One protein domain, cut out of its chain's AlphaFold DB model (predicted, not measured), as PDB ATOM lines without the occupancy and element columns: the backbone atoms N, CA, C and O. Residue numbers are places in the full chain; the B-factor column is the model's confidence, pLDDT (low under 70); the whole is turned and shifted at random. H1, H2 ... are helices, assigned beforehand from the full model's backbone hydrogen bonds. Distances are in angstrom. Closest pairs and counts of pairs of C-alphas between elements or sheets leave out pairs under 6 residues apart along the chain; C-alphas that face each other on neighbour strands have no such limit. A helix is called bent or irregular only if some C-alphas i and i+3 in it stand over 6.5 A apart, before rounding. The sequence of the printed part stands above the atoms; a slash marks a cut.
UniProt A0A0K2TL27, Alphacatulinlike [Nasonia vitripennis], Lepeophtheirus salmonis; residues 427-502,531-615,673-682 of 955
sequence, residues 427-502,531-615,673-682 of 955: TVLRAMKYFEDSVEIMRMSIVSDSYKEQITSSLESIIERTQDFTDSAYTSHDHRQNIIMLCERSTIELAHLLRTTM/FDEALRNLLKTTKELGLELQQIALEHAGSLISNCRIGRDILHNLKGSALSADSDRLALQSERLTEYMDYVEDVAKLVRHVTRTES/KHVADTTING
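Overview. This is residues 427 to 502, 531 to 615 and 673 to 682 of the 955 residues of the protein "Alphacatulinlike [Nasonia vitripennis]" of Lepeophtheirus salmonis (UniProt A0A0K2TL27). A long rod of helices: H1, H2, H3 and the arm H4a stand side by side as a four-helix bundle at one end, and H4 runs on past them, bends, and folds back through H5 as a helical hairpin that makes the other end. The last turns of H5 reach the bundle, and the small H6 packs on the side of H4a. The printed part has 171 residues with six named helices, H1 to H6 in order, and no named strand; the class is all helix. The whole is loose, with a radius of gyration of the C-alphas of 21.2 A, and spans 74 by 31 by 28 A.

Along the chain. Find C-alpha 428 at (52.433, 35.615, 70.208); from there H1 runs to residue 442, 21.2 A. H2 follows, residues 449 to 470, 31.6 A, then H3, residues 477 to 502, 38.2 A. After the first cut look for H4, residues 531 to 579, assigned as one helix by its hydrogen bonds but bent: C-alphas 562 and 565 are 7.3 A apart. Its arms are H4a, residues 531 to 562, 46.8 A, and H4b, residues 565 to 579, 21.0 A, at a steep tilt of 41 degrees. H5, residues 583 to 609, 38.6 A, begins at C-alpha 583 (35.509, 33.480, 30.840). H6, residues 673 to 680, 10.3 A, ends at C-alpha 680 (54.745, 54.262, 68.416).

Arrangement. H1, H2, H3, H4a and H5 form an up-and-down bundle, each running against the one before it. Look first at H1 and H2, a hairpin at a shallow tilt of 24 degrees; their closest C-alphas, Val 428 and Arg 465, are 5.6 A apart. H2 and H3 are a hairpin at 3 degrees, closest at Thr 470 and Arg 480, 5.3 A. H3 touches H4a, closest at Leu 497 and Ala 534, 5.1 A. H4a touches H1 with residues 535 to 546 alone, closest at Leu 539 and Glu 436, 6.3 A. H4b and H5 are a hairpin, closest at Ser 577 and Leu 586, 5.3 A. H5 touches H4a with residues 600 to 607 alone, closest at Val 607 and Ala 553, 5.3 A. H6 and H4a only just touch, with 3 pairs of C-alphas within 8 A, closest at Ala 676 and Leu 554, 6.6 A. H3 and H5 are apart. Every O i to N i+4 pair is within hydrogen-bond range in H1, H3, H4a, H4b, H5 and H6; in H2, 14 of 18 are.

Size, cuts and confidence. The C-alphas farthest apart, Met 502 and Ser 580, are 74.5 A apart. Residues 503 to 530 and 616 to 672 are not printed, with C-alpha gaps of 10.2 A and 14.4 A. Of the links printed whole, H4 to H5 is tight, and H1 to H2 and H2 to H3 are short. The mean pLDDT of the printed part is 88.6; it is under 70 at residues 444 to 446, 501 to 502 and 679 to 682.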
ATOM      1  N   THR A 427      47.659  34.874  71.046       85.00
ATOM      2  CA  THR A 427      48.593  35.558  70.130       85.00
ATOM      3  C   THR A 427      50.017  35.557  70.673       85.00
ATOM      4  O   THR A 427      50.214  35.493  71.889       85.00
ATOM      5  N   VAL A 428      51.021  35.677  69.794       90.00
ATOM      6  CA  VAL A 428      52.433  35.615  70.208       90.00
ATOM      7  C   VAL A 428      52.771  36.646  71.296       90.00
ATOM      8  O   VAL A 428      53.253  36.247  72.351       90.00
ATOM      9  N   LEU A 429      52.390  37.926  71.161       89.00
ATOM     10  CA  LEU A 429      52.666  38.930  72.207       89.00
ATOM     11  C   LEU A 429      51.917  38.674  73.529       89.00
ATOM     12  O   LEU A 429      52.405  39.056  74.592       89.00
ATOM     13  N   ARG A 430      50.743  38.028  73.492       85.12
ATOM     14  CA  ARG A 430      49.992  37.657  74.704       85.12
ATOM     15  C   ARG A 430      50.655  36.474  75.411       85.12
ATOM     16  O   ARG A 430      50.811  36.520  76.628       85.12
ATOM     17  N   ALA A 431      51.088  35.460  74.662       88.50
ATOM     18  CA  ALA A 431      51.881  34.348  75.185       88.50
ATOM     19  C   ALA A 431      53.216  34.838  75.775       88.50
ATOM     20  O   ALA A 431      53.544  34.493  76.908       88.50
ATOM     21  N   MET A 432      53.925  35.724  75.066       91.56
ATOM     22  CA  MET A 432      55.163  36.356  75.536       91.56
ATOM     23  C   MET A 432      54.953  37.128  76.834       91.56
ATOM     24  O   MET A 432      55.736  36.949  77.758       91.56
ATOM     25  N   LYS A 433      53.864  37.895  76.970       87.69
ATOM     26  CA  LYS A 433      53.562  38.557  78.243       87.69
ATOM     27  C   LYS A 433      53.345  37.561  79.392       87.69
ATOM     28  O   LYS A 433      53.881  37.774  80.473       87.69
ATOM     29  N   TYR A 434      52.586  36.481  79.183       86.25
ATOM     30  CA  TYR A 434      52.402  35.464  80.230       86.25
ATOM     31  C   TYR A 434      53.717  34.765  80.608       86.25
ATOM     32  O   TYR A 434      53.915  34.431  81.777       86.25
ATOM     33  N   PHE A 435      54.623  34.578  79.647       90.69
ATOM     34  CA  PHE A 435      55.971  34.069  79.885       90.69
ATOM     35  C   PHE A 435      56.835  35.071  80.666       90.69
ATOM     36  O   PHE A 435      57.419  34.685  81.673       90.69
ATOM     37  N   GLU A 436      56.854  36.353  80.285       89.06
ATOM     38  CA  GLU A 436      57.542  37.431  81.018       89.06
ATOM     39  C   GLU A 436      57.045  37.528  82.475       89.06
ATOM     40  O   GLU A 436      57.853  37.494  83.406       89.06
ATOM     41  N   ASP A 437      55.722  37.553  82.685       85.81
ATOM     42  CA  ASP A 437      55.089  37.561  84.015       85.81
ATOM     43  C   ASP A 437      55.449  36.294  84.836       85.81
ATOM     44  O   ASP A 437      55.546  36.360  86.064       85.81
ATOM     45  N   SER A 438      55.679  35.144  84.185       85.12
ATOM     46  CA  SER A 438      56.058  33.874  84.842       85.12
ATOM     47  C   SER A 438      57.555  33.785  85.163       85.12
ATOM     48  O   SER A 438      57.938  33.340  86.246       85.12
ATOM     49  N   VAL A 439      58.416  34.264  84.264       85.50
ATOM     50  CA  VAL A 439      59.863  34.385  84.489       85.50
ATOM     51  C   VAL A 439      60.143  35.361  85.636       85.50
ATOM     52  O   VAL A 439      60.958  35.064  86.507       85.50
ATOM     53  N   GLU A 440      59.417  36.478  85.727       82.81
ATOM     54  CA  GLU A 440      59.567  37.430  86.836       82.81
ATOM     55  C   GLU A 440      59.106  36.840  88.191       82.81
ATOM     56  O   GLU A 440      59.685  37.154  89.234       82.81
ATOM     57  N   ILE A 441      58.143  35.904  88.207       76.75
ATOM     58  CA  ILE A 441      57.782  35.145  89.423       76.75
ATOM     59  C   ILE A 441      58.964  34.304  89.937       76.75
ATOM     60  O   ILE A 441      59.130  34.189  91.157       76.75
ATOM     61  N   MET A 442      59.834  33.794  89.054       74.75
ATOM     62  CA  MET A 442      61.047  33.068  89.461       74.75
ATOM     63  C   MET A 442      62.010  33.934  90.286       74.75
ATOM     64  O   MET A 442      62.766  33.387  91.086       74.75
ATOM     65  N   ARG A 443      61.975  35.271  90.156       70.00
ATOM     66  CA  ARG A 443      62.803  36.173  90.980       70.00
ATOM     67  C   ARG A 443      62.371  36.203  92.451       70.00
ATOM     68  O   ARG A 443      63.161  36.554  93.327       70.00
ATOM     69  N   MET A 444      61.112  35.872  92.743       54.94
ATOM     70  CA  MET A 444      60.515  36.105  94.065       54.94
ATOM     71  C   MET A 444      60.389  34.853  94.946       54.94
ATOM     72  O   MET A 444      60.221  35.002  96.157       54.94
ATOM     73  N   SER A 445      60.484  33.644  94.380       56.34
ATOM     74  CA  SER A 445      60.229  32.375  95.081       56.34
ATOM     75  C   SER A 445      61.251  31.291  94.731       56.34
ATOM     76  O   SER A 445      61.816  31.287  93.643       56.34
ATOM     77  N   ILE A 446      61.413  30.303  95.617       61.38
ATOM     78  CA  ILE A 446      61.966  29.000  95.224       61.38
ATOM     79  C   ILE A 446      60.979  28.350  94.241       61.38
ATOM     80  O   ILE A 446      59.764  28.410  94.444       61.38
ATOM     81  N   VAL A 447      61.509  27.755  93.171       71.06
ATOM     82  CA  VAL A 447      60.739  27.266  92.021       71.06
ATOM     83  C   VAL A 447      60.774  25.738  91.961       71.06
ATOM     84  O   VAL A 447      61.858  25.148  91.907       71.06
ATOM     85  N   SER A 448      59.599  25.100  91.939       76.88
ATOM     86  CA  SER A 448      59.455  23.651  91.735       76.88
ATOM     87  C   SER A 448      59.757  23.254  90.290       76.88
ATOM     88  O   SER A 448      59.556  24.037  89.363       76.88
ATOM     89  N   ASP A 449      60.222  22.025  90.070       76.81
ATOM     90  CA  ASP A 449      60.686  21.615  88.738       76.81
ATOM     91  C   ASP A 449      59.547  21.521  87.707       76.81
ATOM     92  O   ASP A 449      59.723  21.944  86.570       76.81
ATOM     93  N   SER A 450      58.331  21.173  88.137       76.88
ATOM     94  CA  SER A 450      57.118  21.257  87.304       76.88
ATOM     95  C   SER A 450      56.811  22.682  86.798       76.88
ATOM     96  O   SER A 450      56.289  22.848  85.698       76.88
ATOM     97  N   TYR A 451      57.186  23.737  87.537       80.38
ATOM     98  CA  TYR A 451      57.054  25.121  87.055       80.38
ATOM     99  C   TYR A 451      58.160  25.495  86.049       80.38
ATOM    100  O   TYR A 451      57.958  26.343  85.183       80.38
ATOM    101  N   LYS A 452      59.322  24.832  86.115       82.69
ATOM    102  CA  LYS A 452      60.414  24.983  85.134       82.69
ATOM    103  C   LYS A 452      60.045  24.308  83.814       82.69
ATOM    104  O   LYS A 452      60.257  24.895  82.755       82.69
ATOM    105  N   GLU A 453      59.421  23.133  83.878       85.88
ATOM    106  CA  GLU A 453      58.783  22.468  82.733       85.88
ATOM    107  C   GLU A 453      57.689  23.361  82.123       85.88
ATOM    108  O   GLU A 453      57.698  23.600  80.917       85.88
ATOM    109  N   GLN A 454      56.814  23.951  82.951       86.81
ATOM    110  CA  GLN A 454      55.770  24.879  82.496       86.81
ATOM    111  C   GLN A 454      56.341  26.106  81.761       86.81
ATOM    112  O   GLN A 454      55.838  26.469  80.698       86.81
ATOM    113  N   ILE A 455      57.393  26.741  82.291       88.88
ATOM    114  CA  ILE A 455      58.047  27.888  81.637       88.88
ATOM    115  C   ILE A 455      58.773  27.464  80.352       88.88
ATOM    116  O   ILE A 455      58.723  28.197  79.368       88.88
ATOM    117  N   THR A 456      59.381  26.274  80.320       90.75
ATOM    118  CA  THR A 456      60.022  25.730  79.107       90.75
ATOM    119  C   THR A 456      58.994  25.513  77.996       90.75
ATOM    120  O   THR A 456      59.139  26.083  76.917       90.75
ATOM    121  N   SER A 457      57.889  24.824  78.295       89.81
ATOM    122  CA  SER A 457      56.779  24.627  77.354       89.81
ATOM    123  C   SER A 457      56.130  25.952  76.920       89.81
ATOM    124  O   SER A 457      55.754  26.126  75.758       89.81
ATOM    125  N   SER A 458      56.065  26.942  77.817       91.19
ATOM    126  CA  SER A 458      55.597  28.288  77.474       91.19
ATOM    127  C   SER A 458      56.529  29.019  76.501       91.19
ATOM    128  O   SER A 458      56.026  29.819  75.715       91.19
ATOM    129  N   LEU A 459      57.845  28.773  76.527       94.25
ATOM    130  CA  LEU A 459      58.776  29.317  75.531       94.25
ATOM    131  C   LEU A 459      58.667  28.566  74.201       94.25
ATOM    132  O   LEU A 459      58.567  29.201  73.155       94.25
ATOM    133  N   GLU A 460      58.620  27.234  74.230       93.06
ATOM    134  CA  GLU A 460      58.432  26.396  73.035       93.06
ATOM    135  C   GLU A 460      57.176  26.815  72.256       93.06
ATOM    136  O   GLU A 460      57.235  27.038  71.047       93.06
ATOM    137  N   SER A 461      56.060  27.045  72.954       91.75
ATOM    138  CA  SER A 461      54.807  27.484  72.329       91.75
ATOM    139  C   SER A 461      54.797  28.983  71.950       91.75
ATOM    140  O   SER A 461      53.944  29.426  71.177       91.75
ATOM    141  N   ILE A 462      55.753  29.798  72.416       93.56
ATOM    142  CA  ILE A 462      56.028  31.121  71.815       93.56
ATOM    143  C   ILE A 462      56.772  30.940  70.491       93.56
ATOM    144  O   ILE A 462      56.363  31.530  69.494       93.56
ATOM    145  N   ILE A 463      57.815  30.105  70.465       94.31
ATOM    146  CA  ILE A 463      58.629  29.833  69.271       94.31
ATOM    147  C   ILE A 463      57.754  29.244  68.152       94.31
ATOM    148  O   ILE A 463      57.796  29.739  67.028       94.31
ATOM    149  N   GLU A 464      56.879  28.287  68.471       92.38
ATOM    150  CA  GLU A 464      55.837  27.767  67.571       92.38
ATOM    151  C   GLU A 464      54.997  28.901  66.949       92.38
ATOM    152  O   GLU A 464      54.843  28.976  65.734       92.38
ATOM    153  N   ARG A 465      54.539  29.870  67.752       91.06
ATOM    154  CA  ARG A 465      53.772  31.034  67.265       91.06
ATOM    155  C   ARG A 465      54.590  32.050  66.465       91.06
ATOM    156  O   ARG A 465      53.990  32.892  65.800       91.06
ATOM    157  N   THR A 466      55.925  31.985  66.487       94.25
ATOM    158  CA  THR A 466      56.760  32.774  65.562       94.25
ATOM    159  C   THR A 466      56.831  32.167  64.161       94.25
ATOM    160  O   THR A 466      57.122  32.901  63.217       94.25
ATOM    161  N   GLN A 467      56.481  30.882  63.989       92.94
ATOM    162  CA  GLN A 467      56.478  30.227  62.672       92.94
ATOM    163  C   GLN A 467      55.523  30.922  61.695       92.94
ATOM    164  O   GLN A 467      55.836  31.092  60.522       92.94
ATOM    165  N   ASP A 468      54.418  31.473  62.206       92.25
ATOM    166  CA  ASP A 468      53.491  32.296  61.428       92.25
ATOM    167  C   ASP A 468      54.176  33.460  60.683       92.25
ATOM    168  O   ASP A 468      53.704  33.830  59.609       92.25
ATOM    169  N   PHE A 469      55.283  33.997  61.213       95.38
ATOM    170  CA  PHE A 469      56.097  35.055  60.604       95.38
ATOM    171  C   PHE A 469      57.228  34.499  59.729       95.38
ATOM    172  O   PHE A 469      57.571  35.127  58.725       95.38
ATOM    173  N   THR A 470      57.814  33.344  60.072       94.06
ATOM    174  CA  THR A 470      58.866  32.718  59.249       94.06
ATOM    175  C   THR A 470      58.327  32.057  57.991       94.06
ATOM    176  O   THR A 470      59.071  31.946  57.016       94.06
ATOM    177  N   ASP A 471      57.053  31.666  57.992       91.88
ATOM    178  CA  ASP A 471      56.397  30.943  56.900       91.88
ATOM    179  C   ASP A 471      55.695  31.882  55.911       91.88
ATOM    180  O   ASP A 471      55.506  31.519  54.748       91.88
ATOM    181  N   SER A 472      55.358  33.112  56.329       92.44
ATOM    182  CA  SER A 472      54.822  34.152  55.439       92.44
ATOM    183  C   SER A 472      55.719  34.324  54.210       92.44
ATOM    184  O   SER A 472      56.942  34.451  54.315       92.44
ATOM    185  N   ALA A 473      55.130  34.369  53.015       88.62
ATOM    186  CA  ALA A 473      55.884  34.584  51.780       88.62
ATOM    187  C   ALA A 473      56.563  35.970  51.730       88.62
ATOM    188  O   ALA A 473      57.538  36.145  51.002       88.62
ATOM    189  N   TYR A 474      56.080  36.930  52.524       88.06
ATOM    190  CA  TYR A 474      56.420  38.350  52.408       88.06
ATOM    191  C   TYR A 474      57.523  38.812  53.375       88.06
ATOM    192  O   TYR A 474      58.185  39.808  53.096       88.06
ATOM    193  N   THR A 475      57.786  38.068  54.457       89.81
ATOM    194  CA  THR A 475      58.843  38.391  55.436       89.81
ATOM    195  C   THR A 475      60.231  38.364  54.786       89.81
ATOM    196  O   THR A 475      60.580  37.398  54.098       89.81
ATOM    197  N   SER A 476      61.070  39.380  55.014       88.25
ATOM    198  CA  SER A 476      62.437  39.398  54.465       88.25
ATOM    199  C   SER A 476      63.290  38.238  55.006       88.25
ATOM    200  O   SER A 476      63.029  37.710  56.089       88.25
ATOM    201  N   HIS A 477      64.320  37.821  54.263       85.00
ATOM    202  CA  HIS A 477      65.252  36.785  54.730       85.00
ATOM    203  C   HIS A 477      65.898  37.171  56.071       85.00
ATOM    204  O   HIS A 477      65.964  36.359  56.991       85.00
ATOM    205  N   ASP A 478      66.304  38.433  56.200       86.00
ATOM    206  CA  ASP A 478      67.003  38.944  57.377       86.00
ATOM    207  C   ASP A 478      66.086  38.951  58.609       86.00
ATOM    208  O   ASP A 478      66.498  38.524  59.684       86.00
ATOM    209  N   HIS A 479      64.805  39.296  58.439       89.62
ATOM    210  CA  HIS A 479      63.795  39.180  59.494       89.62
ATOM    211  C   HIS A 479      63.551  37.725  59.929       89.62
ATOM    212  O   HIS A 479      63.444  37.456  61.126       89.62
ATOM    213  N   ARG A 480      63.520  36.758  58.995       91.38
ATOM    214  CA  ARG A 480      63.433  35.323  59.350       91.38
ATOM    215  C   ARG A 480      64.660  34.888  60.158       91.38
ATOM    216  O   ARG A 480      64.513  34.236  61.189       91.38
ATOM    217  N   GLN A 481      65.855  35.293  59.728       88.81
ATOM    218  CA  GLN A 481      67.113  34.972  60.406       88.81
ATOM    219  C   GLN A 481      67.205  35.606  61.806       88.81
ATOM    220  O   GLN A 481      67.686  34.952  62.735       88.81
ATOM    221  N   ASN A 482      66.705  36.835  61.976       91.94
ATOM    222  CA  ASN A 482      66.609  37.515  63.268       91.94
ATOM    223  C   ASN A 482      65.644  36.798  64.220       91.94
ATOM    224  O   ASN A 482      66.014  36.548  65.365       91.94
ATOM    225  N   ILE A 483      64.443  36.419  63.757       94.00
ATOM    226  CA  ILE A 483      63.479  35.643  64.558       94.00
ATOM    227  C   ILE A 483      64.124  34.346  65.055       94.00
ATOM    228  O   ILE A 483      64.112  34.085  66.256       94.00
ATOM    229  N   ILE A 484      64.733  33.561  64.157       93.81
ATOM    230  CA  ILE A 484      65.376  32.284  64.503       93.81
ATOM    231  C   ILE A 484      66.473  32.503  65.555       93.81
ATOM    232  O   ILE A 484      66.453  31.862  66.604       93.81
ATOM    233  N   MET A 485      67.367  33.471  65.332       94.81
ATOM    234  CA  MET A 485      68.467  33.796  66.248       94.81
ATOM    235  C   MET A 485      67.980  34.276  67.629       94.81
ATOM    236  O   MET A 485      68.567  33.917  68.651       94.81
ATOM    237  N   LEU A 486      66.882  35.034  67.692       95.31
ATOM    238  CA  LEU A 486      66.279  35.488  68.951       95.31
ATOM    239  C   LEU A 486      65.523  34.363  69.683       95.31
ATOM    240  O   LEU A 486      65.559  34.310  70.915       95.31
ATOM    241  N   CYS A 487      64.900  33.430  68.960       96.12
ATOM    242  CA  CYS A 487      64.285  32.221  69.521       96.12
ATOM    243  C   CYS A 487      65.342  31.249  70.086       96.12
ATOM    244  O   CYS A 487      65.227  30.800  71.232       96.12
ATOM    245  N   GLU A 488      66.420  30.992  69.337       94.75
ATOM    246  CA  GLU A 488      67.592  30.242  69.810       94.75
ATOM    247  C   GLU A 488      68.210  30.904  71.048       94.75
ATOM    248  O   GLU A 488      68.424  30.243  72.069       94.75
ATOM    249  N   ARG A 489      68.435  32.226  71.010       95.19
ATOM    250  CA  ARG A 489      69.000  32.954  72.152       95.19
ATOM    251  C   ARG A 489      68.094  32.887  73.379       95.19
ATOM    252  O   ARG A 489      68.602  32.625  74.464       95.19
ATOM    253  N   SER A 490      66.780  33.041  73.220       95.75
ATOM    254  CA  SER A 490      65.817  32.910  74.328       95.75
ATOM    255  C   SER A 490      65.872  31.514  74.960       95.75
ATOM    256  O   SER A 490      65.826  31.383  76.183       95.75
ATOM    257  N   THR A 491      66.055  30.474  74.144       96.38
ATOM    258  CA  THR A 491      66.201  29.084  74.608       96.38
ATOM    259  C   THR A 491      67.499  28.891  75.401       96.38
ATOM    260  O   THR A 491      67.496  28.275  76.468       96.38
ATOM    261  N   ILE A 492      68.608  29.473  74.930       94.38
ATOM    262  CA  ILE A 492      69.912  29.438  75.610       94.38
ATOM    263  C   ILE A 492      69.869  30.195  76.949       94.38
ATOM    264  O   ILE A 492      70.359  29.671  77.954       94.38
ATOM    265  N   GLU A 493      69.270  31.390  76.986       93.88
ATOM    266  CA  GLU A 493      69.129  32.189  78.213       93.88
ATOM    267  C   GLU A 493      68.208  31.500  79.229       93.88
ATOM    268  O   GLU A 493      68.550  31.432  80.410       93.88
ATOM    269  N   LEU A 494      67.098  30.885  78.795       93.25
ATOM    270  CA  LEU A 494      66.257  30.081  79.687       93.25
ATOM    271  C   LEU A 494      67.025  28.867  80.231       93.25
ATOM    272  O   LEU A 494      67.026  28.630  81.438       93.25
ATOM    273  N   ALA A 495      67.758  28.138  79.386       91.56
ATOM    274  CA  ALA A 495      68.591  27.026  79.837       91.56
ATOM    275  C   ALA A 495      69.716  27.475  80.795       91.56
ATOM    276  O   ALA A 495      70.156  26.696  81.644       91.56
ATOM    277  N   HIS A 496      70.218  28.708  80.688       90.19
ATOM    278  CA  HIS A 496      71.158  29.297  81.648       90.19
ATOM    279  C   HIS A 496      70.469  29.667  82.974       90.19
ATOM    280  O   HIS A 496      70.950  29.270  84.040       90.19
ATOM    281  N   LEU A 497      69.311  30.329  82.913       89.12
ATOM    282  CA  LEU A 497      68.488  30.705  84.065       89.12
ATOM    283  C   LEU A 497      68.050  29.482  84.888       89.12
ATOM    284  O   LEU A 497      68.185  29.458  86.110       89.12
ATOM    285  N   LEU A 498      67.594  28.413  84.231       87.56
ATOM    286  CA  LEU A 498      67.208  27.176  84.915       87.56
ATOM    287  C   LEU A 498      68.403  26.516  85.627       87.56
ATOM    288  O   LEU A 498      68.250  26.041  86.755       87.56
ATOM    289  N   ARG A 499      69.611  26.564  85.045       84.94
ATOM    290  CA  ARG A 499      70.842  26.074  85.696       84.94
ATOM    291  C   ARG A 499      71.250  26.912  86.912       84.94
ATOM    292  O   ARG A 499      71.637  26.330  87.924       84.94
ATOM    293  N   THR A 500      71.108  28.238  86.878       78.69
ATOM    294  CA  THR A 500      71.410  29.080  88.056       78.69
ATOM    295  C   THR A 500      70.400  28.865  89.195       78.69
ATOM    296  O   THR A 500      70.812  28.833  90.356       78.69
ATOM    297  N   THR A 501      69.118  28.557  88.914       67.50
ATOM    298  CA  THR A 501      68.174  28.137  89.986       67.50
ATOM    299  C   THR A 501      68.597  26.859  90.715       67.50
ATOM    300  O   THR A 501      68.308  26.715  91.900       67.50
ATOM    301  N   MET A 502      69.287  25.936  90.034       58.72
ATOM    302  CA  MET A 502      69.751  24.678  90.633       58.72
ATOM    303  C   MET A 502      70.953  24.875  91.562       58.72
ATOM    304  O   MET A 502      71.050  24.194  92.581       58.72
ATOM    305  N   PHE A 531      72.104  34.893  88.550       82.12
ATOM    306  CA  PHE A 531      70.680  34.618  88.352       82.12
ATOM    307  C   PHE A 531      69.914  35.875  87.900       82.12
ATOM    308  O   PHE A 531      69.186  35.827  86.906       82.12
ATOM    309  N   ASP A 532      70.116  37.016  88.572       82.19
ATOM    310  CA  ASP A 532      69.506  38.292  88.169       82.19
ATOM    311  C   ASP A 532      70.026  38.793  86.805       82.19
ATOM    312  O   ASP A 532      69.358  39.601  86.158       82.19
ATOM    313  N   GLU A 533      71.192  38.340  86.336       86.31
ATOM    314  CA  GLU A 533      71.697  38.574  84.976       86.31
ATOM    315  C   GLU A 533      71.017  37.690  83.934       86.31
ATOM    316  O   GLU A 533      70.433  38.227  82.992       86.31
ATOM    317  N   ALA A 534      71.011  36.369  84.124       86.62
ATOM    318  CA  ALA A 534      70.336  35.436  83.222       86.62
ATOM    319  C   ALA A 534      68.847  35.796  83.042       86.62
ATOM    320  O   ALA A 534      68.323  35.778  81.928       86.62
ATOM    321  N   LEU A 535      68.176  36.210  84.124       89.81
ATOM    322  CA  LEU A 535      66.776  36.633  84.095       89.81
ATOM    323  C   LEU A 535      66.594  37.947  83.314       89.81
ATOM    324  O   LEU A 535      65.703  38.040  82.467       89.81
ATOM    325  N   ARG A 536      67.458  38.952  83.535       89.44
ATOM    326  CA  ARG A 536      67.455  40.200  82.744       89.44
ATOM    327  C   ARG A 536      67.701  39.932  81.260       89.44
ATOM    328  O   ARG A 536      67.033  40.548  80.432       89.44
ATOM    329  N   ASN A 537      68.625  39.032  80.928       91.56
ATOM    330  CA  ASN A 537      68.960  38.698  79.547       91.56
ATOM    331  C   ASN A 537      67.804  37.969  78.851       91.56
ATOM    332  O   ASN A 537      67.409  38.386  77.767       91.56
ATOM    333  N   LEU A 538      67.180  36.979  79.501       94.31
ATOM    334  CA  LEU A 538      66.001  36.290  78.968       94.31
ATOM    335  C   LEU A 538      64.837  37.256  78.690       94.31
ATOM    336  O   LEU A 538      64.279  37.249  77.589       94.31
ATOM    337  N   LEU A 539      64.493  38.124  79.650       92.12
ATOM    338  CA  LEU A 539      63.436  39.129  79.461       92.12
ATOM    339  C   LEU A 539      63.802  40.149  78.369       92.12
ATOM    340  O   LEU A 539      62.938  40.562  77.598       92.12
ATOM    341  N   LYS A 540      65.082  40.531  78.256       93.19
ATOM    342  CA  LYS A 540      65.578  41.402  77.177       93.19
ATOM    343  C   LYS A 540      65.406  40.741  75.806       93.19
ATOM    344  O   LYS A 540      64.794  41.354  74.940       93.19
ATOM    345  N   THR A 541      65.887  39.512  75.617       94.75
ATOM    346  CA  THR A 541      65.788  38.798  74.334       94.75
ATOM    347  C   THR A 541      64.333  38.521  73.951       94.75
ATOM    348  O   THR A 541      63.961  38.735  72.799       94.75
ATOM    349  N   THR A 542      63.481  38.165  74.920       92.88
ATOM    350  CA  THR A 542      62.026  38.036  74.708       92.88
ATOM    351  C   THR A 542      61.427  39.354  74.203       92.88
ATOM    352  O   THR A 542      60.722  39.381  73.196       92.88
ATOM    353  N   LYS A 543      61.772  40.482  74.834       91.69
ATOM    354  CA  LYS A 543      61.313  41.811  74.411       91.69
ATOM    355  C   LYS A 543      61.852  42.230  73.038       91.69
ATOM    356  O   LYS A 543      61.133  42.888  72.289       91.69
ATOM    357  N   GLU A 544      63.083  41.856  72.698       92.94
ATOM    358  CA  GLU A 544      63.696  42.111  71.386       92.94
ATOM    359  C   GLU A 544      62.998  41.309  70.278       92.94
ATOM    360  O   GLU A 544      62.590  41.898  69.278       92.94
ATOM    361  N   LEU A 545      62.714  40.020  70.505       95.06
ATOM    362  CA  LEU A 545      61.850  39.211  69.633       95.06
ATOM    363  C   LEU A 545      60.462  39.850  69.469       95.06
ATOM    364  O   LEU A 545      59.943  39.961  68.359       95.06
ATOM    365  N   GLY A 546      59.872  40.334  70.564       92.88
ATOM    366  CA  GLY A 546      58.560  40.978  70.543       92.88
ATOM    367  C   GLY A 546      58.534  42.264  69.713       92.88
ATOM    368  O   GLY A 546      57.498  42.579  69.125       92.88
ATOM    369  N   LEU A 547      59.649  43.000  69.647       91.50
ATOM    370  CA  LEU A 547      59.811  44.197  68.819       91.50
ATOM    371  C   LEU A 547      60.030  43.856  67.339       91.50
ATOM    372  O   LEU A 547      59.406  44.494  66.495       91.50
ATOM    373  N   GLU A 548      60.831  42.835  67.028       92.38
ATOM    374  CA  GLU A 548      61.065  42.372  65.651       92.38
ATOM    375  C   GLU A 548      59.749  41.933  64.982       92.38
ATOM    376  O   GLU A 548      59.395  42.399  63.899       92.38
ATOM    377  N   LEU A 549      58.942  41.131  65.687       94.75
ATOM    378  CA  LEU A 549      57.619  40.693  65.220       94.75
ATOM    379  C   LEU A 549      56.662  41.883  64.988       94.75
ATOM    380  O   LEU A 549      55.904  41.896  64.017       94.75
ATOM    381  N   GLN A 550      56.717  42.914  65.844       91.62
ATOM    382  CA  GLN A 550      55.951  44.158  65.661       91.62
ATOM    383  C   GLN A 550      56.409  44.951  64.436       91.62
ATOM    384  O   GLN A 550      55.558  45.468  63.712       91.62
ATOM    385  N   GLN A 551      57.716  45.042  64.190       90.56
ATOM    386  CA  GLN A 551      58.266  45.747  63.035       90.56
ATOM    387  C   GLN A 551      57.813  45.091  61.722       90.56
ATOM    388  O   GLN A 551      57.262  45.781  60.864       90.56
ATOM    389  N   ILE A 552      57.932  43.762  61.610       92.69
ATOM    390  CA  ILE A 552      57.511  42.990  60.426       92.69
ATOM    391  C   ILE A 552      56.019  43.207  60.130       92.69
ATOM    392  O   ILE A 552      55.646  43.568  59.014       92.69
ATOM    393  N   ALA A 553      55.152  43.059  61.138       93.06
ATOM    394  CA  ALA A 553      53.711  43.242  60.960       93.06
ATOM    395  C   ALA A 553      53.334  44.676  60.530       93.06
ATOM    396  O   ALA A 553      52.406  44.860  59.738       93.06
ATOM    397  N   LEU A 554      54.054  45.696  61.014       89.44
ATOM    398  CA  LEU A 554      53.838  47.094  60.622       89.44
ATOM    399  C   LEU A 554      54.368  47.410  59.216       89.44
ATOM    400  O   LEU A 554      53.744  48.193  58.496       89.44
ATOM    401  N   GLU A 555      55.463  46.783  58.791       90.19
ATOM    402  CA  GLU A 555      55.997  46.900  57.428       90.19
ATOM    403  C   GLU A 555      55.081  46.225  56.396       90.19
ATOM    404  O   GLU A 555      54.742  46.818  55.364       90.19
ATOM    405  N   HIS A 556      54.580  45.028  56.716       91.56
ATOM    406  CA  HIS A 556      53.586  44.317  55.911       91.56
ATOM    407  C   HIS A 556      52.281  45.132  55.794       91.56
ATOM    408  O   HIS A 556      51.724  45.261  54.701       91.56
ATOM    409  N   ALA A 557      51.834  45.775  56.879       91.38
ATOM    410  CA  ALA A 557      50.675  46.669  56.856       91.38
ATOM    411  C   ALA A 557      50.905  47.978  56.074       91.38
ATOM    412  O   ALA A 557      50.009  48.433  55.359       91.38
ATOM    413  N   GLY A 558      52.092  48.588  56.163       89.00
ATOM    414  CA  GLY A 558      52.459  49.756  55.348       89.00
ATOM    415  C   GLY A 558      52.505  49.425  53.852       89.00
ATOM    416  O   GLY A 558      52.033  50.198  53.010       89.00
ATOM    417  N   SER A 559      52.979  48.221  53.530       90.19
ATOM    418  CA  SER A 559      52.946  47.658  52.179       90.19
ATOM    419  C   SER A 559      51.507  47.445  51.696       90.19
ATOM    420  O   SER A 559      51.177  47.869  50.590       90.19
ATOM    421  N   LEU A 560      50.611  46.908  52.533       91.62
ATOM    422  CA  LEU A 560      49.188  46.743  52.206       91.62
ATOM    423  C   LEU A 560      48.495  48.088  51.921       91.62
ATOM    424  O   LEU A 560      47.759  48.213  50.941       91.62
ATOM    425  N   ILE A 561      48.763  49.116  52.734       89.62
ATOM    426  CA  ILE A 561      48.242  50.479  52.522       89.62
ATOM    427  C   ILE A 561      48.712  51.044  51.173       89.62
ATOM    428  O   ILE A 561      47.922  51.657  50.452       89.62
ATOM    429  N   SER A 562      49.967  50.798  50.799       88.06
ATOM    430  CA  SER A 562      50.526  51.214  49.505       88.06
ATOM    431  C   SER A 562      49.907  50.431  48.335       88.06
ATOM    432  O   SER A 562      49.516  51.012  47.319       88.06
ATOM    433  N   ASN A 563      49.735  49.119  48.512       87.62
ATOM    434  CA  ASN A 563      49.254  48.178  47.501       87.62
ATOM    435  C   ASN A 563      47.722  48.142  47.348       87.62
ATOM    436  O   ASN A 563      47.228  47.523  46.407       87.62
ATOM    437  N   CYS A 564      46.952  48.866  48.173       87.06
ATOM    438  CA  CYS A 564      45.479  48.908  48.128       87.06
ATOM    439  C   CYS A 564      44.869  49.370  46.782       87.06
ATOM    440  O   CYS A 564      43.654  49.284  46.575       87.06
ATOM    441  N   ARG A 565      45.683  49.915  45.868       89.75
ATOM    442  CA  ARG A 565      45.287  50.184  44.477       89.75
ATOM    443  C   ARG A 565      45.235  48.900  43.650       89.75
ATOM    444  O   ARG A 565      44.226  48.669  43.001       89.75
ATOM    445  N   ILE A 566      46.231  48.021  43.791       91.31
ATOM    446  CA  ILE A 566      46.356  46.756  43.050       91.31
ATOM    447  C   ILE A 566      45.101  45.894  43.232       91.31
ATOM    448  O   ILE A 566      44.519  45.447  42.247       91.31
ATOM    449  N   GLY A 567      44.620  45.735  44.472       91.56
ATOM    450  CA  GLY A 567      43.375  45.011  44.747       91.56
ATOM    451  C   GLY A 567      42.156  45.615  44.034       91.56
ATOM    452  O   GLY A 567      41.369  44.889  43.431       91.56
ATOM    453  N   ARG A 568      42.018  46.948  44.021       92.44
ATOM    454  CA  ARG A 568      40.923  47.639  43.311       92.44
ATOM    455  C   ARG A 568      41.045  47.535  41.793       92.44
ATOM    456  O   ARG A 568      40.031  47.353  41.119       92.44
ATOM    457  N   ASP A 569      42.261  47.575  41.262       95.19
ATOM    458  CA  ASP A 569      42.532  47.399  39.836       95.19
ATOM    459  C   ASP A 569      42.222  45.956  39.390       95.19
ATOM    460  O   ASP A 569      41.675  45.752  38.304       95.19
ATOM    461  N   ILE A 570      42.479  44.948  40.235       95.94
ATOM    462  CA  ILE A 570      42.052  43.556  40.003       95.94
ATOM    463  C   ILE A 570      40.518  43.469  39.971       95.94
ATOM    464  O   ILE A 570      39.973  42.971  38.987       95.94
ATOM    465  N   LEU A 571      39.806  44.022  40.965       96.25
ATOM    466  CA  LEU A 571      38.331  44.045  40.984       96.25
ATOM    467  C   LEU A 571      37.734  44.755  39.756       96.25
ATOM    468  O   LEU A 571      36.729  44.305  39.207       96.25
ATOM    469  N   HIS A 572      38.345  45.854  39.306       96.06
ATOM    470  CA  HIS A 572      37.924  46.567  38.099       96.06
ATOM    471  C   HIS A 572      38.098  45.702  36.839       96.06
ATOM    472  O   HIS A 572      37.175  45.594  36.029       96.06
ATOM    473  N   ASN A 573      39.247  45.037  36.685       96.88
ATOM    474  CA  ASN A 573      39.501  44.145  35.550       96.88
ATOM    475  C   ASN A 573      38.626  42.880  35.579       96.88
ATOM    476  O   ASN A 573      38.183  42.427  34.523       96.88
ATOM    477  N   LEU A 574      38.333  42.341  36.765       97.12
ATOM    478  CA  LEU A 574      37.419  41.215  36.981       97.12
ATOM    479  C   LEU A 574      35.985  41.584  36.561       97.12
ATOM    480  O   LEU A 574      35.406  40.907  35.709       97.12
ATOM    481  N   LYS A 575      35.461  42.722  37.044       96.88
ATOM    482  CA  LYS A 575      34.164  43.277  36.607       96.88
ATOM    483  C   LYS A 575      34.125  43.534  35.097       96.88
ATOM    484  O   LYS A 575      33.145  43.183  34.444       96.88
ATOM    485  N   GLY A 576      35.196  44.088  34.528       96.31
ATOM    486  CA  GLY A 576      35.311  44.324  33.086       96.31
ATOM    487  C   GLY A 576      35.320  43.047  32.238       96.31
ATOM    488  O   GLY A 576      34.770  43.062  31.144       96.31
ATOM    489  N   SER A 577      35.902  41.950  32.738       97.25
ATOM    490  CA  SER A 577      35.971  40.662  32.019       97.25
ATOM    491  C   SER A 577      34.631  39.918  32.041       97.25
ATOM    492  O   SER A 577      34.205  39.382  31.023       97.25
ATOM    493  N   ALA A 578      33.913  39.968  33.170       96.88
ATOM    494  CA  ALA A 578      32.548  39.449  33.257       96.88
ATOM    495  C   ALA A 578      31.582  40.215  32.329       96.88
ATOM    496  O   ALA A 578      30.807  39.601  31.602       96.88
ATOM    497  N   LEU A 579      31.683  41.550  32.273       96.88
ATOM    498  CA  LEU A 579      30.885  42.381  31.356       96.88
ATOM    499  C   LEU A 579      31.193  42.145  29.864       96.88
ATOM    500  O   LEU A 579      30.374  42.512  29.024       96.88
ATOM    501  N   SER A 580      32.339  41.544  29.523       96.69
ATOM    502  CA  SER A 580      32.694  41.162  28.149       96.69
ATOM    503  C   SER A 580      32.462  39.678  27.830       96.69
ATOM    504  O   SER A 580      32.914  39.230  26.781       96.69
ATOM    505  N   ALA A 581      31.793  38.919  28.712       96.19
ATOM    506  CA  ALA A 581      31.617  37.459  28.618       96.19
ATOM    507  C   ALA A 581      32.934  36.655  28.502       96.19
ATOM    508  O   ALA A 581      32.947  35.524  28.015       96.19
ATOM    509  N   ASP A 582      34.059  37.234  28.928       96.06
ATOM    510  CA  ASP A 582      35.396  36.675  28.723       96.06
ATOM    511  C   ASP A 582      35.765  35.751  29.893       96.06
ATOM    512  O   ASP A 582      36.382  36.168  30.878       96.06
ATOM    513  N   SER A 583      35.328  34.493  29.793       95.19
ATOM    514  CA  SER A 583      35.509  33.480  30.840       95.19
ATOM    515  C   SER A 583      36.982  33.163  31.126       95.19
ATOM    516  O   SER A 583      37.329  32.911  32.281       95.19
ATOM    517  N   ASP A 584      37.853  33.190  30.115       96.25
ATOM    518  CA  ASP A 584      39.279  32.870  30.277       96.25
ATOM    519  C   ASP A 584      40.007  34.012  31.001       96.25
ATOM    520  O   ASP A 584      40.751  33.796  31.965       96.25
ATOM    521  N   ARG A 585      39.738  35.264  30.608       95.81
ATOM    522  CA  ARG A 585      40.293  36.443  31.284       95.81
ATOM    523  C   ARG A 585      39.697  36.647  32.674       95.81
ATOM    524  O   ARG A 585      40.413  37.115  33.565       95.81
ATOM    525  N   LEU A 586      38.430  36.276  32.882       96.81
ATOM    526  CA  LEU A 586      37.795  36.245  34.199       96.81
ATOM    527  C   LEU A 586      38.455  35.207  35.114       96.81
ATOM    528  O   LEU A 586      38.754  35.541  36.260       96.81
ATOM    529  N   ALA A 587      38.740  33.995  34.625       96.81
ATOM    530  CA  ALA A 587      39.481  32.993  35.389       96.81
ATOM    531  C   ALA A 587      40.858  33.534  35.815       96.81
ATOM    532  O   ALA A 587      41.188  33.500  37.000       96.81
ATOM    533  N   LEU A 588      41.596  34.165  34.892       96.81
ATOM    534  CA  LEU A 588      42.881  34.809  35.190       96.81
ATOM    535  C   LEU A 588      42.766  35.963  36.208       96.81
ATOM    536  O   LEU A 588      43.638  36.118  37.059       96.81
ATOM    537  N   GLN A 589      41.713  36.792  36.160       96.69
ATOM    538  CA  GLN A 589      41.528  37.831  37.190       96.69
ATOM    539  C   GLN A 589      41.068  37.248  38.532       96.69
ATOM    540  O   GLN A 589      41.322  37.860  39.566       96.69
ATOM    541  N   SER A 590      40.420  36.082  38.525       97.38
ATOM    542  CA  SER A 590      40.000  35.373  39.737       97.38
ATOM    543  C   SER A 590      41.197  34.739  40.445       97.38
ATOM    544  O   SER A 590      41.337  34.921  41.647       97.38
ATOM    545  N   GLU A 591      42.108  34.097  39.705       97.06
ATOM    546  CA  GLU A 591      43.383  33.581  40.231       97.06
ATOM    547  C   GLU A 591      44.202  34.705  40.890       97.06
ATOM    548  O   GLU A 591      44.561  34.605  42.061       97.06
ATOM    549  N   ARG A 592      44.368  35.841  40.197       96.19
ATOM    550  CA  ARG A 592      45.048  37.033  40.740       96.19
ATOM    551  C   ARG A 592      44.338  37.663  41.942       96.19
ATOM    552  O   ARG A 592      44.990  38.300  42.766       96.19
ATOM    553  N   LEU A 593      43.011  37.536  42.041       95.88
ATOM    554  CA  LEU A 593      42.264  37.987  43.218       95.88
ATOM    555  C   LEU A 593      42.490  37.050  44.408       95.88
ATOM    556  O   LEU A 593      42.628  37.551  45.517       95.88
ATOM    557  N   THR A 594      42.600  35.737  44.186       95.94
ATOM    558  CA  THR A 594      42.983  34.764  45.222       95.94
ATOM    559  C   THR A 594      44.408  35.016  45.719       95.94
ATOM    560  O   THR A 594      44.594  35.168  46.919       95.94
ATOM    561  N   GLU A 595      45.391  35.198  44.827       94.62
ATOM    562  CA  GLU A 595      46.770  35.560  45.217       94.62
ATOM    563  C   GLU A 595      46.816  36.843  46.073       94.62
ATOM    564  O   GLU A 595      47.561  36.939  47.049       94.62
ATOM    565  N   TYR A 596      46.003  37.847  45.721       94.88
ATOM    566  CA  TYR A 596      45.890  39.079  46.502       94.88
ATOM    567  C   TYR A 596      45.103  38.878  47.810       94.88
ATOM    568  O   TYR A 596      45.400  39.539  48.802       94.88
ATOM    569  N   MET A 597      44.120  37.975  47.845       93.75
ATOM    570  CA  MET A 597      43.370  37.623  49.054       93.75
ATOM    571  C   MET A 597      44.278  36.949  50.083       93.75
ATOM    572  O   MET A 597      44.323  37.414  51.221       93.75
ATOM    573  N   ASP A 598      45.066  35.959  49.658       93.50
ATOM    574  CA  ASP A 598      46.055  35.266  50.491       93.50
ATOM    575  C   ASP A 598      47.065  36.262  51.100       93.50
ATOM    576  O   ASP A 598      47.389  36.180  52.286       93.50
ATOM    577  N   TYR A 599      47.494  37.272  50.328       94.38
ATOM    578  CA  TYR A 599      48.317  38.377  50.834       94.38
ATOM    579  C   TYR A 599      47.620  39.188  51.940       94.38
ATOM    580  O   TYR A 599      48.211  39.405  52.998       94.38
ATOM    581  N   VAL A 600      46.371  39.639  51.745       94.94
ATOM    582  CA  VAL A 600      45.668  40.420  52.787       94.94
ATOM    583  C   VAL A 600      45.373  39.564  54.024       94.94
ATOM    584  O   VAL A 600      45.489  40.062  55.146       94.94
ATOM    585  N   GLU A 601      45.030  38.285  53.850       92.38
ATOM    586  CA  GLU A 601      44.820  37.349  54.960       92.38
ATOM    587  C   GLU A 601      46.099  37.123  55.781       92.38
ATOM    588  O   GLU A 601      46.021  37.106  57.013       92.38
ATOM    589  N   ASP A 602      47.270  37.022  55.142       93.06
ATOM    590  CA  ASP A 602      48.563  36.939  55.833       93.06
ATOM    591  C   ASP A 602      48.894  38.235  56.594       93.06
ATOM    592  O   ASP A 602      49.211  38.191  57.783       93.06
ATOM    593  N   VAL A 603      48.708  39.413  55.986       94.19
ATOM    594  CA  VAL A 603      48.885  40.692  56.705       94.19
ATOM    595  C   VAL A 603      47.940  40.771  57.915       94.19
ATOM    596  O   VAL A 603      48.372  41.130  59.012       94.19
ATOM    597  N   ALA A 604      46.673  40.372  57.764       92.62
ATOM    598  CA  ALA A 604      45.706  40.327  58.863       92.62
ATOM    599  C   ALA A 604      46.121  39.341  59.972       92.62
ATOM    600  O   ALA A 604      45.972  39.647  61.161       92.62
ATOM    601  N   LYS A 605      46.680  38.183  59.597       92.31
ATOM    602  CA  LYS A 605      47.232  37.163  60.500       92.31
ATOM    603  C   LYS A 605      48.397  37.725  61.319       92.31
ATOM    604  O   LYS A 605      48.345  37.662  62.548       92.31
ATOM    605  N   LEU A 606      49.408  38.318  60.685       93.62
ATOM    606  CA  LEU A 606      50.572  38.872  61.389       93.62
ATOM    607  C   LEU A 606      50.180  40.050  62.294       93.62
ATOM    608  O   LEU A 606      50.558  40.084  63.466       93.62
ATOM    609  N   VAL A 607      49.332  40.961  61.799       92.31
ATOM    610  CA  VAL A 607      48.795  42.086  62.585       92.31
ATOM    611  C   VAL A 607      48.010  41.589  63.803       92.31
ATOM    612  O   VAL A 607      48.208  42.118  64.898       92.31
ATOM    613  N   ARG A 608      47.186  40.536  63.670       91.38
ATOM    614  CA  ARG A 608      46.489  39.884  64.799       91.38
ATOM    615  C   ARG A 608      47.477  39.462  65.887       91.38
ATOM    616  O   ARG A 608      47.230  39.738  67.059       91.38
ATOM    617  N   HIS A 609      48.590  38.830  65.519       91.56
ATOM    618  CA  HIS A 609      49.588  38.328  66.472       91.56
ATOM    619  C   HIS A 609      50.303  39.419  67.277       91.56
ATOM    620  O   HIS A 609      50.691  39.165  68.419       91.56
ATOM    621  N   VAL A 610      50.386  40.643  66.746       90.50
ATOM    622  CA  VAL A 610      50.983  41.805  67.433       90.50
ATOM    623  C   VAL A 610      49.966  42.755  68.085       90.50
ATOM    624  O   VAL A 610      50.329  43.829  68.574       90.50
ATOM    625  N   THR A 611      48.685  42.378  68.146       87.06
ATOM    626  CA  THR A 611      47.683  43.145  68.906       87.06
ATOM    627  C   THR A 611      47.943  43.078  70.418       87.06
ATOM    628  O   THR A 611      48.222  42.020  70.978       87.06
ATOM    629  N   ARG A 612      47.832  44.230  71.098       80.56
ATOM    630  CA  ARG A 612      48.017  44.359  72.561       80.56
ATOM    631  C   ARG A 612      46.720  44.358  73.378       80.56
ATOM    632  O   ARG A 612      46.788  44.266  74.601       80.56
ATOM    633  N   THR A 613      45.557  44.489  72.741       80.12
ATOM    634  CA  THR A 613      44.241  44.486  73.403       80.12
ATOM    635  C   THR A 613      43.371  43.370  72.840       80.12
ATOM    636  O   THR A 613      43.396  43.112  71.635       80.12
ATOM    637  N   GLU A 614      42.580  42.716  73.696       79.12
ATOM    638  CA  GLU A 614      41.709  41.607  73.274       79.12
ATOM    639  C   GLU A 614      40.691  42.072  72.228       79.12
ATOM    640  O   GLU A 614      40.501  41.413  71.211       79.12
ATOM    641  N   SER A 615      40.115  43.262  72.396       82.81
ATOM    642  CA  SER A 615      39.216  43.871  71.415       82.81
ATOM    643  C   SER A 615      39.879  44.151  70.051       82.81
ATOM    644  O   SER A 615      39.228  44.007  69.016       82.81
ATOM    645  N   LYS A 673      46.615  50.494  61.713       87.00
ATOM    646  CA  LYS A 673      46.859  51.859  62.217       87.00
ATOM    647  C   LYS A 673      46.765  51.915  63.743       87.00
ATOM    648  O   LYS A 673      47.688  52.406  64.379       87.00
ATOM    649  N   HIS A 674      45.735  51.310  64.339       84.75
ATOM    650  CA  HIS A 674      45.607  51.214  65.799       84.75
ATOM    651  C   HIS A 674      46.799  50.478  66.446       84.75
ATOM    652  O   HIS A 674      47.290  50.892  67.499       84.75
ATOM    653  N   VAL A 675      47.299  49.396  65.835       82.69
ATOM    654  CA  VAL A 675      48.515  48.695  66.294       82.69
ATOM    655  C   VAL A 675      49.755  49.589  66.167       82.69
ATOM    656  O   VAL A 675      50.552  49.637  67.109       82.69
ATOM    657  N   ALA A 676      49.897  50.339  65.070       81.00
ATOM    658  CA  ALA A 676      50.982  51.302  64.876       81.00
ATOM    659  C   ALA A 676      50.951  52.400  65.947       81.00
ATOM    660  O   ALA A 676      51.943  52.600  66.646       81.00
ATOM    661  N   ASP A 677      49.800  53.041  66.157       76.94
ATOM    662  CA  ASP A 677      49.619  54.097  67.156       76.94
ATOM    663  C   ASP A 677      49.897  53.590  68.578       76.94
ATOM    664  O   ASP A 677      50.586  54.263  69.346       76.94
ATOM    665  N   THR A 678      49.448  52.375  68.917       71.56
ATOM    666  CA  THR A 678      49.731  51.739  70.220       71.56
ATOM    667  C   THR A 678      51.225  51.414  70.393       71.56
ATOM    668  O   THR A 678      51.736  51.400  71.513       71.56
ATOM    669  N   THR A 679      51.943  51.152  69.298       68.69
ATOM    670  CA  THR A 679      53.364  50.762  69.313       68.69
ATOM    671  C   THR A 679      54.306  51.968  69.300       68.69
ATOM    672  O   THR A 679      55.320  51.950  69.996       68.69
ATOM    673  N   ILE A 680      53.961  53.024  68.558       58.88
ATOM    674  CA  ILE A 680      54.745  54.262  68.416       58.88
ATOM    675  C   ILE A 680      54.539  55.183  69.627       58.88
ATOM    676  O   ILE A 680      55.504  55.754  70.138       58.88
ATOM    677  N   ASN A 681      53.302  55.305  70.129       47.88
ATOM    678  CA  ASN A 681      52.993  56.125  71.308       47.88
ATOM    679  C   ASN A 681      53.177  55.371  72.640       47.88
ATOM    680  O   ASN A 681      53.032  55.970  73.706       47.88
ATOM    681  N   GLY A 682      53.522  54.079  72.600       47.47
ATOM    682  CA  GLY A 682      53.913  53.322  73.789       47.47
ATOM    683  C   GLY A 682      55.189  53.900  74.434       47.47
ATOM    684  O   GLY A 682      56.077  54.360  73.712       47.47
TER     685      GLY A 682